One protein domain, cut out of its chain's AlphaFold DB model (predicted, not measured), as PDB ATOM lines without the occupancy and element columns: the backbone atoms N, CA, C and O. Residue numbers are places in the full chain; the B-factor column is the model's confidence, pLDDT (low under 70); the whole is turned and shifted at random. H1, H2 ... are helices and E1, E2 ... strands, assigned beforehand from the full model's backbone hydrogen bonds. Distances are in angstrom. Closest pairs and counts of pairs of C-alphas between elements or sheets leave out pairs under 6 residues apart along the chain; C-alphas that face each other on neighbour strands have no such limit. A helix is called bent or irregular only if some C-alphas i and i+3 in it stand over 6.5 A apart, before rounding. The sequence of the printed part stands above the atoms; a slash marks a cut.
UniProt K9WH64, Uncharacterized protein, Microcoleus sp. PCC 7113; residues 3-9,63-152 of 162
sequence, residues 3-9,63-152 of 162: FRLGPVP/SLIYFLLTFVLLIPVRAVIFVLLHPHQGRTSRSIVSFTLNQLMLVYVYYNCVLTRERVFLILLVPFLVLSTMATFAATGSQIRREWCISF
ATOM      1  N   PHE A   3     179.111 138.978 207.279       82.88
ATOM      2  CA  PHE A   3     178.776 137.873 206.384       82.88
ATOM      3  C   PHE A   3     177.512 137.190 206.888       82.88
ATOM      4  O   PHE A   3     177.393 136.938 208.089       82.88
ATOM      5  N   ARG A   4     176.555 136.923 205.998       82.25
ATOM      6  CA  ARG A   4     175.297 136.268 206.371       82.25
ATOM      7  C   ARG A   4     174.892 135.230 205.328       82.25
ATOM      8  O   ARG A   4     175.097 135.402 204.136       82.25
ATOM      9  N   LEU A   5     174.294 134.141 205.788       79.75
ATOM     10  CA  LEU A   5     173.638 133.166 204.922       79.75
ATOM     11  C   LEU A   5     172.129 133.370 205.025       79.75
ATOM     12  O   LEU A   5     171.606 133.558 206.126       79.75
ATOM     13  N   GLY A   6     171.445 133.365 203.885       77.44
ATOM     14  CA  GLY A   6     169.990 133.497 203.829       77.44
ATOM     15  C   GLY A   6     169.494 134.735 203.076       77.44
ATOM     16  O   GLY A   6     170.255 135.350 202.328       77.44
ATOM     17  N   PRO A   7     168.199 135.064 203.215       76.19
ATOM     18  CA  PRO A   7     167.545 136.097 202.420       76.19
ATOM     19  C   PRO A   7     167.984 137.513 202.813       76.19
ATOM     20  O   PRO A   7     168.564 137.745 203.880       76.19
ATOM     21  N   VAL A   8     167.674 138.468 201.930       75.50
ATOM     22  CA  VAL A   8     167.889 139.904 202.157       75.50
ATOM     23  C   VAL A   8     167.236 140.305 203.488       75.50
ATOM     24  O   VAL A   8     166.086 139.935 203.723       75.50
ATOM     25  N   PRO A   9     167.955 141.006 204.386       76.25
ATOM     26  CA  PRO A   9     167.370 141.465 205.639       76.25
ATOM     27  C   PRO A   9     166.211 142.423 205.360       76.25
ATOM     28  O   PRO A   9     166.365 143.376 204.603       76.25
ATOM     29  N   SER A  63     186.391 127.625 174.526       76.06
ATOM     30  CA  SER A  63     186.133 126.504 175.427       76.06
ATOM     31  C   SER A  63     185.054 126.882 176.433       76.06
ATOM     32  O   SER A  63     185.259 127.743 177.293       76.06
ATOM     33  N   LEU A  64     183.925 126.177 176.369       76.44
ATOM     34  CA  LEU A  64     182.821 126.338 177.314       76.44
ATOM     35  C   LEU A  64     183.275 126.162 178.775       76.44
ATOM     36  O   LEU A  64     182.817 126.883 179.655       76.44
ATOM     37  N   ILE A  65     184.205 125.237 179.035       80.25
ATOM     38  CA  ILE A  65     184.704 124.952 180.387       80.25
ATOM     39  C   ILE A  65     185.479 126.152 180.943       80.25
ATOM     40  O   ILE A  65     185.213 126.586 182.063       80.25
ATOM     41  N   TYR A  66     186.398 126.730 180.159       76.75
ATOM     42  CA  TYR A  66     187.134 127.926 180.585       76.75
ATOM     43  C   TYR A  66     186.207 129.133 180.760       76.75
ATOM     44  O   TYR A  66     186.398 129.919 181.690       76.75
ATOM     45  N   PHE A  67     185.173 129.253 179.923       76.38
ATOM     46  CA  PHE A  67     184.148 130.281 180.079       76.38
ATOM     47  C   PHE A  67     183.388 130.138 181.407       76.38
ATOM     48  O   PHE A  67     183.310 131.099 182.173       76.38
ATOM     49  N   LEU A  68     182.895 128.936 181.728       80.62
ATOM     50  CA  LEU A  68     182.183 128.669 182.983       80.62
ATOM     51  C   LEU A  68     183.072 128.896 184.213       80.62
ATOM     52  O   LEU A  68     182.635 129.530 185.173       80.62
ATOM     53  N   LEU A  69     184.329 128.444 184.176       81.62
ATOM     54  CA  LEU A  69     185.292 128.692 185.256       81.62
ATOM     55  C   LEU A  69     185.534 130.189 185.466       81.62
ATOM     56  O   LEU A  69     185.509 130.664 186.601       81.62
ATOM     57  N   THR A  70     185.715 130.941 184.379       79.19
ATOM     58  CA  THR A  70     185.881 132.400 184.443       79.19
ATOM     59  C   THR A  70     184.644 133.053 185.050       79.19
ATOM     60  O   THR A  70     184.768 133.888 185.943       79.19
ATOM     61  N   PHE A  71     183.445 132.631 184.642       80.62
ATOM     62  CA  PHE A  71     182.194 133.150 185.188       80.62
ATOM     63  C   PHE A  71     182.096 132.939 186.705       80.62
ATOM     64  O   PHE A  71     181.814 133.889 187.435       80.62
ATOM     65  N   VAL A  72     182.406 131.734 187.194       82.94
ATOM     66  CA  VAL A  72     182.415 131.424 188.635       82.94
ATOM     67  C   VAL A  72     183.444 132.275 189.385       82.94
ATOM     68  O   VAL A  72     183.135 132.806 190.451       82.94
ATOM     69  N   LEU A  73     184.640 132.469 188.821       83.69
ATOM     70  CA  LEU A  73     185.693 133.294 189.425       83.69
ATOM     71  C   LEU A  73     185.356 134.792 189.452       83.69
ATOM     72  O   LEU A  73     185.812 135.503 190.348       83.69
ATOM     73  N   LEU A  74     184.535 135.289 188.524       84.12
ATOM     74  CA  LEU A  74     184.111 136.693 188.515       84.12
ATOM     75  C   LEU A  74     183.071 137.007 189.598       84.12
ATOM     76  O   LEU A  74     182.954 138.164 190.002       84.12
ATOM     77  N   ILE A  75     182.346 136.009 190.117       83.88
ATOM     78  CA  ILE A  75     181.358 136.196 191.194       83.88
ATOM     79  C   ILE A  75     181.979 136.849 192.446       83.88
ATOM     80  O   ILE A  75     181.467 137.895 192.869       83.88
ATOM     81  N   PRO A  76     183.062 136.313 193.049       85.19
ATOM     82  CA  PRO A  76     183.690 136.939 194.211       85.19
ATOM     83  C   PRO A  76     184.324 138.291 193.870       85.19
ATOM     84  O   PRO A  76     184.204 139.222 194.663       85.19
ATOM     85  N   VAL A  77     184.928 138.442 192.686       86.94
ATOM     86  CA  VAL A  77     185.512 139.723 192.242       86.94
ATOM     87  C   VAL A  77     184.439 140.811 192.195       86.94
ATOM     88  O   VAL A  77     184.612 141.883 192.775       86.94
ATOM     89  N   ARG A  78     183.286 140.510 191.592       88.00
ATOM     90  CA  ARG A  78     182.126 141.406 191.554       88.00
ATOM     91  C   ARG A  78     181.673 141.793 192.961       88.00
ATOM     92  O   ARG A  78     181.408 142.966 193.217       88.00
ATOM     93  N   ALA A  79     181.596 140.826 193.875       86.62
ATOM     94  CA  ALA A  79     181.200 141.084 195.256       86.62
ATOM     95  C   ALA A  79     182.193 142.016 195.972       86.62
ATOM     96  O   ALA A  79     181.770 142.960 196.636       86.62
ATOM     97  N   VAL A  80     183.501 141.812 195.791       89.50
ATOM     98  CA  VAL A  80     184.539 142.687 196.360       89.50
ATOM     99  C   VAL A  80     184.417 144.110 195.821       89.50
ATOM    100  O   VAL A  80     184.445 145.055 196.608       89.50
ATOM    101  N   ILE A  81     184.215 144.280 194.512       90.25
ATOM    102  CA  ILE A  81     184.028 145.609 193.910       90.25
ATOM    103  C   ILE A  81     182.833 146.325 194.553       90.25
ATOM    104  O   ILE A  81     182.965 147.474 194.970       90.25
ATOM    105  N   PHE A  82     181.691 145.648 194.713       89.50
ATOM    106  CA  PHE A  82     180.524 146.242 195.376       89.50
ATOM    107  C   PHE A  82     180.822 146.695 196.810       89.50
ATOM    108  O   PHE A  82     180.448 147.800 197.203       89.50
ATOM    109  N   VAL A  83     181.540 145.877 197.582       89.56
ATOM    110  CA  VAL A  83     181.934 146.210 198.960       89.56
ATOM    111  C   VAL A  83     182.850 147.434 198.994       89.56
ATOM    112  O   VAL A  83     182.664 148.308 199.840       89.56
ATOM    113  N   LEU A  84     183.803 147.537 198.066       91.56
ATOM    114  CA  LEU A  84     184.717 148.681 197.982       91.56
ATOM    115  C   LEU A  84     183.995 149.989 197.636       91.56
ATOM    116  O   LEU A  84     184.415 151.056 198.087       91.56
ATOM    117  N   LEU A  85     182.897 149.911 196.882       91.38
ATOM    118  CA  LEU A  85     182.087 151.070 196.493       91.38
ATOM    119  C   LEU A  85     181.118 151.534 197.591       91.38
ATOM    120  O   LEU A  85     180.623 152.668 197.554       91.38
ATOM    121  N   HIS A  86     180.872 150.705 198.609       90.00
ATOM    122  CA  HIS A  86     180.115 151.130 199.781       90.00
ATOM    123  C   HIS A  86     180.828 152.255 200.556       90.00
ATOM    124  O   HIS A  86     182.055 152.402 200.502       90.00
ATOM    125  N   PRO A  87     180.083 153.059 201.335       85.50
ATOM    126  CA  PRO A  87     180.684 154.000 202.274       85.50
ATOM    127  C   PRO A  87     181.692 153.313 203.201       85.50
ATOM    128  O   PRO A  87     181.471 152.194 203.672       85.50
ATOM    129  N   HIS A  88     182.822 153.985 203.439       87.69
ATOM    130  CA  HIS A  88     183.961 153.448 204.192       87.69
ATOM    131  C   HIS A  88     184.485 152.098 203.663       87.69
ATOM    132  O   HIS A  88     184.965 151.277 204.448       87.69
ATOM    133  N   GLN A  89     184.368 151.850 202.350       86.56
ATOM    134  CA  GLN A  89     184.873 150.642 201.680       86.56
ATOM    135  C   GLN A  89     184.332 149.346 202.306       86.56
ATOM    136  O   GLN A  89     185.039 148.350 202.448       86.56
ATOM    137  N   GLY A  90     183.093 149.394 202.799       83.50
ATOM    138  CA  GLY A  90     182.426 148.242 203.394       83.50
ATOM    139  C   GLY A  90     182.938 147.808 204.770       83.50
ATOM    140  O   GLY A  90     182.490 146.792 205.314       83.50
ATOM    141  N   ARG A  91     183.836 148.584 205.390       85.56
ATOM    142  CA  ARG A  91     184.396 148.272 206.716       85.56
ATOM    143  C   ARG A  91     183.362 148.370 207.840       85.56
ATOM    144  O   ARG A  91     183.514 147.721 208.871       85.56
ATOM    145  N   THR A  92     182.255 149.077 207.628       85.75
ATOM    146  CA  THR A  92     181.190 149.239 208.628       85.75
ATOM    147  C   THR A  92     180.343 147.975 208.809       85.75
ATOM    148  O   THR A  92     180.277 147.096 207.946       85.75
ATOM    149  N   SER A  93     179.662 147.856 209.949       82.56
ATOM    150  CA  SER A  93     178.683 146.789 210.223       82.56
ATOM    151  C   SER A  93     177.432 146.857 209.333       82.56
ATOM    152  O   SER A  93     176.650 145.911 209.312       82.56
ATOM    153  N   ARG A  94     177.267 147.959 208.590       84.62
ATOM    154  CA  ARG A  94     176.139 148.246 207.691       84.62
ATOM    155  C   ARG A  94     176.295 147.623 206.304       84.62
ATOM    156  O   ARG A  94     175.315 147.536 205.573       84.62
ATOM    157  N   SER A  95     177.503 147.189 205.944       86.00
ATOM    158  CA  SER A  95     177.756 146.434 204.717       86.00
ATOM    159  C   SER A  95     177.671 144.942 204.986       86.00
ATOM    160  O   SER A  95     178.440 144.395 205.786       86.00
ATOM    161  N   ILE A  96     176.734 144.303 204.299       84.50
ATOM    162  CA  ILE A  96     176.416 142.891 204.438       84.50
ATOM    163  C   ILE A  96     176.730 142.211 203.114       84.50
ATOM    164  O   ILE A  96     176.257 142.638 202.063       84.50
ATOM    165  N   VAL A  97     177.531 141.155 203.169       84.75
ATOM    166  CA  VAL A  97     177.717 140.252 202.036       84.75
ATOM    167  C   VAL A  97     177.065 138.946 202.387       84.75
ATOM    168  O   VAL A  97     177.361 138.349 203.425       84.75
ATOM    169  N   SER A  98     176.165 138.524 201.517       82.25
ATOM    170  CA  SER A  98     175.366 137.349 201.762       82.25
ATOM    171  C   SER A  98     175.349 136.416 200.579       82.25
ATOM    172  O   SER A  98     175.486 136.816 199.421       82.25
ATOM    173  N   PHE A  99     175.132 135.153 200.908       79.50
ATOM    174  CA  PHE A  99     174.969 134.091 199.941       79.50
ATOM    175  C   PHE A  99     173.611 133.429 200.148       79.50
ATOM    176  O   PHE A  99     173.257 133.048 201.270       79.50
ATOM    177  N   THR A 100     172.842 133.323 199.066       73.25
ATOM    178  CA  THR A 100     171.537 132.657 199.072       73.25
ATOM    179  C   THR A 100     171.524 131.493 198.087       73.25
ATOM    180  O   THR A 100     171.787 131.659 196.895       73.25
ATOM    181  N   LEU A 101     171.219 130.295 198.596       63.59
ATOM    182  CA  LEU A 101     171.101 129.076 197.789       63.59
ATOM    183  C   LEU A 101     169.773 129.018 197.022       63.59
ATOM    184  O   LEU A 101     169.742 128.548 195.889       63.59
ATOM    185  N   ASN A 102     168.689 129.531 197.612       55.78
ATOM    186  CA  ASN A 102     167.319 129.311 197.130       55.78
ATOM    187  C   ASN A 102     166.960 130.039 195.824       55.78
ATOM    188  O   ASN A 102     165.915 129.760 195.248       55.78
ATOM    189  N   GLN A 103     167.782 130.981 195.358       56.22
ATOM    190  CA  GLN A 103     167.458 131.848 194.217       56.22
ATOM    191  C   GLN A 103     168.611 131.942 193.205       56.22
ATOM    192  O   GLN A 103     168.848 133.015 192.675       56.22
ATOM    193  N   LEU A 104     169.300 130.829 192.906       56.66
ATOM    194  CA  LEU A 104     170.407 130.715 191.922       56.66
ATOM    195  C   LEU A 104     171.829 130.999 192.450       56.66
ATOM    196  O   LEU A 104     172.629 131.598 191.734       56.66
ATOM    197  N   MET A 105     172.190 130.552 193.662       55.16
ATOM    198  CA  MET A 105     173.574 130.693 194.179       55.16
ATOM    199  C   MET A 105     174.096 132.143 194.077       55.16
ATOM    200  O   MET A 105     175.244 132.405 193.714       55.16
ATOM    201  N   LEU A 106     173.222 133.116 194.343       66.62
ATOM    202  CA  LEU A 106     173.544 134.523 194.162       66.62
ATOM    203  C   LEU A 106     174.313 135.035 195.381       66.62
ATOM    204  O   LEU A 106     173.799 135.074 196.501       66.62
ATOM    205  N   VAL A 107     175.549 135.475 195.142       77.56
ATOM    206  CA  VAL A 107     176.258 136.365 196.065       77.56
ATOM    207  C   VAL A 107     175.679 137.760 195.877       77.56
ATOM    208  O   VAL A 107     175.808 138.340 194.792       77.56
ATOM    209  N   TYR A 108     175.049 138.299 196.917       81.19
ATOM    210  CA  TYR A 108     174.559 139.671 196.922       81.19
ATOM    211  C   TYR A 108     175.271 140.498 197.988       81.19
ATOM    212  O   TYR A 108     175.695 140.007 199.036       81.19
ATOM    213  N   VAL A 109     175.417 141.780 197.682       85.38
ATOM    214  CA  VAL A 109     176.068 142.764 198.536       85.38
ATOM    215  C   VAL A 109     175.033 143.834 198.842       85.38
ATOM    216  O   VAL A 109     174.431 144.396 197.931       85.38
ATOM    217  N   TYR A 110     174.783 144.059 200.125       85.19
ATOM    218  CA  TYR A 110     173.724 144.926 200.621       85.19
ATOM    219  C   TYR A 110     174.296 145.985 201.566       85.19
ATOM    220  O   TYR A 110     175.193 145.706 202.369       85.19
ATOM    221  N   TYR A 111     173.772 147.205 201.475       86.12
ATOM    222  CA  TYR A 111     174.121 148.309 202.362       86.12
ATOM    223  C   TYR A 111     172.872 148.833 203.060       86.12
ATOM    224  O   TYR A 111     171.945 149.292 202.402       86.12
ATOM    225  N   ASN A 112     172.864 148.780 204.392       81.81
ATOM    226  CA  ASN A 112     171.685 149.086 205.204       81.81
ATOM    227  C   ASN A 112     171.508 150.587 205.513       81.81
ATOM    228  O   ASN A 112     171.260 150.968 206.654       81.81
ATOM    229  N   CYS A 113     171.789 151.470 204.562       82.25
ATOM    230  CA  CYS A 113     171.727 152.915 204.778       82.25
ATOM    231  C   CYS A 113     171.482 153.646 203.463       82.25
ATOM    232  O   CYS A 113     171.760 153.120 202.385       82.25
ATOM    233  N   VAL A 114     171.041 154.899 203.573       83.81
ATOM    234  CA  VAL A 114     170.841 155.784 202.425       83.81
ATOM    235  C   VAL A 114     172.161 155.962 201.671       83.81
ATOM    236  O   VAL A 114     173.205 156.270 202.255       83.81
ATOM    237  N   LEU A 115     172.110 155.746 200.357       87.12
ATOM    238  CA  LEU A 115     173.213 155.990 199.435       87.12
ATOM    239  C   LEU A 115     172.965 157.296 198.685       87.12
ATOM    240  O   LEU A 115     171.841 157.601 198.296       87.12
ATOM    241  N   THR A 116     174.029 158.059 198.442       90.06
ATOM    242  CA  THR A 116     173.951 159.221 197.553       90.06
ATOM    243  C   THR A 116     173.744 158.766 196.110       90.06
ATOM    244  O   THR A 116     174.197 157.689 195.713       90.06
ATOM    245  N   ARG A 117     173.100 159.609 195.294       89.31
ATOM    246  CA  ARG A 117     172.844 159.332 193.870       89.31
ATOM    247  C   ARG A 117     174.121 158.957 193.112       89.31
ATOM    248  O   ARG A 117     174.131 157.989 192.359       89.31
ATOM    249  N   GLU A 118     175.210 159.677 193.363       92.19
ATOM    250  CA  GLU A 118     176.528 159.415 192.772       92.19
ATOM    251  C   GLU A 118     177.049 158.016 193.111       92.19
ATOM    252  O   GLU A 118     177.529 157.298 192.236       92.19
ATOM    253  N   ARG A 119     176.905 157.581 194.371       88.81
ATOM    254  CA  ARG A 119     177.329 156.240 194.790       88.81
ATOM    255  C   ARG A 119     176.498 155.152 194.134       88.81
ATOM    256  O   ARG A 119     177.067 154.135 193.755       88.81
ATOM    257  N   VAL A 120     175.193 155.361 193.971       88.31
ATOM    258  CA  VAL A 120     174.333 154.417 193.241       88.31
ATOM    259  C   VAL A 120     174.813 154.267 191.796       88.31
ATOM    260  O   VAL A 120     174.977 153.143 191.326       88.31
ATOM    261  N   PHE A 121     175.130 155.373 191.115       91.12
ATOM    262  CA  PHE A 121     175.700 155.314 189.765       91.12
ATOM    263  C   PHE A 121     177.045 154.587 189.723       91.12
ATOM    264  O   PHE A 121     177.244 153.742 188.854       91.12
ATOM    265  N   LEU A 122     177.950 154.856 190.668       91.69
ATOM    266  CA  LEU A 122     179.241 154.165 190.739       91.69
ATOM    267  C   LEU A 122     179.078 152.661 190.978       91.69
ATOM    268  O   LEU A 122     179.736 151.862 190.317       91.69
ATOM    269  N   ILE A 123     178.177 152.276 191.881       88.88
ATOM    270  CA  ILE A 123     177.834 150.880 192.177       88.88
ATOM    271  C   ILE A 123     177.334 150.154 190.922       88.88
ATOM    272  O   ILE A 123     177.643 148.981 190.749       88.88
ATOM    273  N   LEU A 124     176.618 150.832 190.024       86.44
ATOM    274  CA  LEU A 124     176.162 150.247 188.759       86.44
ATOM    275  C   LEU A 124     177.263 150.220 187.685       86.44
ATOM    276  O   LEU A 124     177.432 149.214 186.998       86.44
ATOM    277  N   LEU A 125     178.015 151.313 187.537       89.12
ATOM    278  CA  LEU A 125     178.946 151.516 186.424       89.12
ATOM    279  C   LEU A 125     180.301 150.824 186.633       89.12
ATOM    280  O   LEU A 125     180.835 150.200 185.717       89.12
ATOM    281  N   VAL A 126     180.880 150.938 187.829       91.00
ATOM    282  CA  VAL A 126     182.258 150.496 188.092       91.00
ATOM    283  C   VAL A 126     182.425 148.980 187.958       91.00
ATOM    284  O   VAL A 126     183.379 148.577 187.292       91.00
ATOM    285  N   PRO A 127     181.537 148.111 188.489       88.56
ATOM    286  CA  PRO A 127     181.664 146.672 188.266       88.56
ATOM    287  C   PRO A 127     181.665 146.312 186.782       88.56
ATOM    288  O   PRO A 127     182.446 145.462 186.367       88.56
ATOM    289  N   PHE A 128     180.841 146.981 185.972       84.69
ATOM    290  CA  PHE A 128     180.811 146.749 184.531       84.69
ATOM    291  C   PHE A 128     182.155 147.100 183.871       84.69
ATOM    292  O   PHE A 128     182.720 146.273 183.155       84.69
ATOM    293  N   LEU A 129     182.707 148.283 184.158       85.56
ATOM    294  CA  LEU A 129     183.999 148.723 183.612       85.56
ATOM    295  C   LEU A 129     185.174 147.845 184.069       85.56
ATOM    296  O   LEU A 129     186.017 147.457 183.262       85.56
ATOM    297  N   VAL A 130     185.236 147.500 185.355       87.31
ATOM    298  CA  VAL A 130     186.335 146.692 185.907       87.31
ATOM    299  C   VAL A 130     186.294 145.265 185.358       87.31
ATOM    300  O   VAL A 130     187.314 144.750 184.910       87.31
ATOM    301  N   LEU A 131     185.123 144.622 185.346       85.25
ATOM    302  CA  LEU A 131     185.013 143.235 184.883       85.25
ATOM    303  C   LEU A 131     185.247 143.117 183.368       85.25
ATOM    304  O   LEU A 131     185.898 142.168 182.937       85.25
ATOM    305  N   SER A 132     184.770 144.082 182.571       78.50
ATOM    306  CA  SER A 132     185.019 144.107 181.120       78.50
ATOM    307  C   SER A 132     186.504 144.286 180.801       78.50
ATOM    308  O   SER A 132     187.072 143.467 180.083       78.50
ATOM    309  N   THR A 133     187.157 145.290 181.392       81.25
ATOM    310  CA  THR A 133     188.591 145.541 181.175       81.25
ATOM    311  C   THR A 133     189.457 144.370 181.637       81.25
ATOM    312  O   THR A 133     190.330 143.932 180.888       81.25
ATOM    313  N   MET A 134     189.194 143.804 182.822       80.38
ATOM    314  CA  MET A 134     189.909 142.615 183.306       80.38
ATOM    315  C   MET A 134     189.773 141.430 182.348       80.38
ATOM    316  O   MET A 134     190.773 140.771 182.059       80.38
ATOM    317  N   ALA A 135     188.566 141.162 181.842       75.44
ATOM    318  CA  ALA A 135     188.342 140.079 180.890       75.44
ATOM    319  C   ALA A 135     189.134 140.294 179.589       75.44
ATOM    320  O   ALA A 135     189.766 139.356 179.098       75.44
ATOM    321  N   THR A 136     189.173 141.525 179.070       72.38
ATOM    322  CA  THR A 136     189.963 141.869 177.880       72.38
ATOM    323  C   THR A 136     191.461 141.676 178.116       72.38
ATOM    324  O   THR A 136     192.116 141.010 177.320       72.38
ATOM    325  N   PHE A 137     192.011 142.176 179.229       76.06
ATOM    326  CA  PHE A 137     193.433 141.989 179.544       76.06
ATOM    327  C   PHE A 137     193.807 140.518 179.735       76.06
ATOM    328  O   PHE A 137     194.863 140.088 179.267       76.06
ATOM    329  N   ALA A 138     192.947 139.735 180.390       73.81
ATOM    330  CA  ALA A 138     193.157 138.302 180.555       73.81
ATOM    331  C   ALA A 138     193.186 137.578 179.198       73.81
ATOM    332  O   ALA A 138     194.064 136.741 178.968       73.81
ATOM    333  N   ALA A 139     192.278 137.936 178.284       69.62
ATOM    334  CA  ALA A 139     192.254 137.395 176.929       69.62
ATOM    335  C   ALA A 139     193.547 137.731 176.167       69.62
ATOM    336  O   ALA A 139     194.226 136.815 175.695       69.62
ATOM    337  N   THR A 140     193.954 139.005 176.134       68.94
ATOM    338  CA  THR A 140     195.187 139.438 175.452       68.94
ATOM    339  C   THR A 140     196.435 138.774 176.044       68.94
ATOM    340  O   THR A 140     197.265 138.237 175.313       68.94
ATOM    341  N   GLY A 141     196.556 138.725 177.376       69.31
ATOM    342  CA  GLY A 141     197.695 138.087 178.046       69.31
ATOM    343  C   GLY A 141     197.799 136.584 177.764       69.31
ATOM    344  O   GLY A 141     198.901 136.053 177.607       69.31
ATOM    345  N   SER A 142     196.661 135.892 177.639       67.62
ATOM    346  CA  SER A 142     196.641 134.466 177.291       67.62
ATOM    347  C   SER A 142     197.181 134.186 175.883       67.62
ATOM    348  O   SER A 142     197.832 133.160 175.672       67.62
ATOM    349  N   GLN A 143     196.972 135.109 174.941       65.19
ATOM    350  CA  GLN A 143     197.433 134.972 173.560       65.19
ATOM    351  C   GLN A 143     198.923 135.244 173.414       65.19
ATOM    352  O   GLN A 143     199.610 134.427 172.806       65.19
ATOM    353  N   ILE A 144     199.442 136.289 174.073       65.00
ATOM    354  CA  ILE A 144     200.890 136.558 174.113       65.00
ATOM    355  C   ILE A 144     201.637 135.306 174.593       65.00
ATOM    356  O   ILE A 144     202.635 134.895 174.004       65.00
ATOM    357  N   ARG A 145     201.119 134.632 175.628       60.38
ATOM    358  CA  ARG A 145     201.719 133.390 176.132       60.38
ATOM    359  C   ARG A 145     201.689 132.252 175.103       60.38
ATOM    360  O   ARG A 145     202.658 131.498 175.028       60.38
ATOM    361  N   ARG A 146     200.607 132.101 174.329       59.50
ATOM    362  CA  ARG A 146     200.509 131.065 173.282       59.50
ATOM    363  C   ARG A 146     201.480 131.326 172.138       59.50
ATOM    364  O   ARG A 146     202.180 130.395 171.749       59.50
ATOM    365  N   GLU A 147     201.586 132.564 171.661       58.44
ATOM    366  CA  GLU A 147     202.546 132.925 170.612       58.44
ATOM    367  C   GLU A 147     203.989 132.658 171.051       58.44
ATOM    368  O   GLU A 147     204.755 132.059 170.295       58.44
ATOM    369  N   TRP A 148     204.340 132.985 172.300       52.25
ATOM    370  CA  TRP A 148     205.643 132.648 172.884       52.25
ATOM    371  C   TRP A 148     205.881 131.135 172.996       52.25
ATOM    372  O   TRP A 148     206.988 130.664 172.747       52.25
ATOM    373  N   CYS A 149     204.864 130.338 173.338       52.28
ATOM    374  CA  CYS A 149     205.003 128.879 173.395       52.28
ATOM    375  C   CYS A 149     205.126 128.226 172.007       52.28
ATOM    376  O   CYS A 149     205.800 127.204 171.889       52.28
ATOM    377  N   ILE A 150     204.511 128.796 170.967       54.19
ATOM    378  CA  ILE A 150     204.598 128.286 169.587       54.19
ATOM    379  C   ILE A 150     205.932 128.692 168.934       54.19
ATOM    380  O   ILE A 150     206.520 127.909 168.188       54.19
ATOM    381  N   SER A 151     206.457 129.878 169.254       51.66
ATOM    382  CA  SER A 151     207.724 130.396 168.710       51.66
ATOM    383  C   SER A 151     208.993 129.851 169.386       51.66
ATOM    384  O   SER A 151     210.099 130.145 168.932       51.66
ATOM    385  N   PHE A 152     208.861 128.957 170.372       46.56
ATOM    386  CA  PHE A 152     209.917 128.015 170.756       46.56
ATOM    387  C   PHE A 152     209.660 126.639 170.118       46.56
ATOM    388  O   PHE A 152     209.270 125.695 170.815       46.56
TER     389      PHE A 152
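This is residues 3 to 9 and 63 to 152 of the 162 residues of an uncharacterized protein of Microcoleus sp. PCC 7113 (UniProt K9WH64). A small three-stranded sheet has H1 over one face, and the long bent helix H3 folds back past the end of H1, so that the two open as a V away from the sheet. Residues 136 to 152, of which 136 to 150 belong to H3, stick out as an arm. The printed part has 97 residues with three named helices and three named strands, in the order E1 H1 H2 E2 E3 H3; the mixed sheet runs E1 E2 E3. It is mostly helix, in two layers, a helix on one face of a sheet, and loose, with a radius of gyration of the C-alphas of 17.1 A and spans of 56 by 32 by 19 A.

E2, residues 95 to 100, and E3, residues 106 to 111, each measure 16.1 A from first to last C-alpha; E1, residues 3 to 5, begins at C-alpha 3 (178.776, 137.873, 206.384). H1, residues 64 to 85, is 31.3 A long with a kink of 26 degrees near residue 73. H2 is residues 87 to 90. H3, residues 117 to 150, was assigned as one helix by its hydrogen bonds but is bent, C-alphas 124 and 127 being 6.6 A apart; its arms are H3a, residues 117 to 124, and H3b, residues 127 to 150, 34.8 A long, ending at C-alpha 150 (204.598, 128.286, 169.587).

E1 and E2 are parallel, with N 4 and O 97 within hydrogen-bond range at 3.1 A; E2 and E3 form an antiparallel hairpin, with N 96 and O 110 at 2.8 A. H1 is on the sheet, over E3, at a height over the sheet of 10.6 A; its closest C-alphas to E3 are Ala 79 and Val 109, 6.3 A. H2, on the same face, and H1 only just touch, only at the corner, with 3 pairs of C-alphas within 8 A, the closest Val 83 and Gly 90, 4.9 A. H1 touches H3a with residues 82 to 85 alone, closest C-alphas Leu 85 and Ile 123, 6.1 A. H1 and H3b touch at a steep tilt of 41 degrees, opposite ways, closest C-alphas Ile 81 and Pro 127, 6.2 A. Every O i to N i+4 pair is within hydrogen-bond range in H3a and H3b, and 16 of 18 in H1; H2 is too short for one.

The C-alphas farthest apart, Val 114 and Phe 152, are 57.5 A apart. Residues 10 to 62 are not printed, and C-alphas 9 and 63 are 38.6 A apart across the cut. Of the links that are printed whole, none is long. Residues 101 to 106 and 139 to 152 have pLDDT under 70.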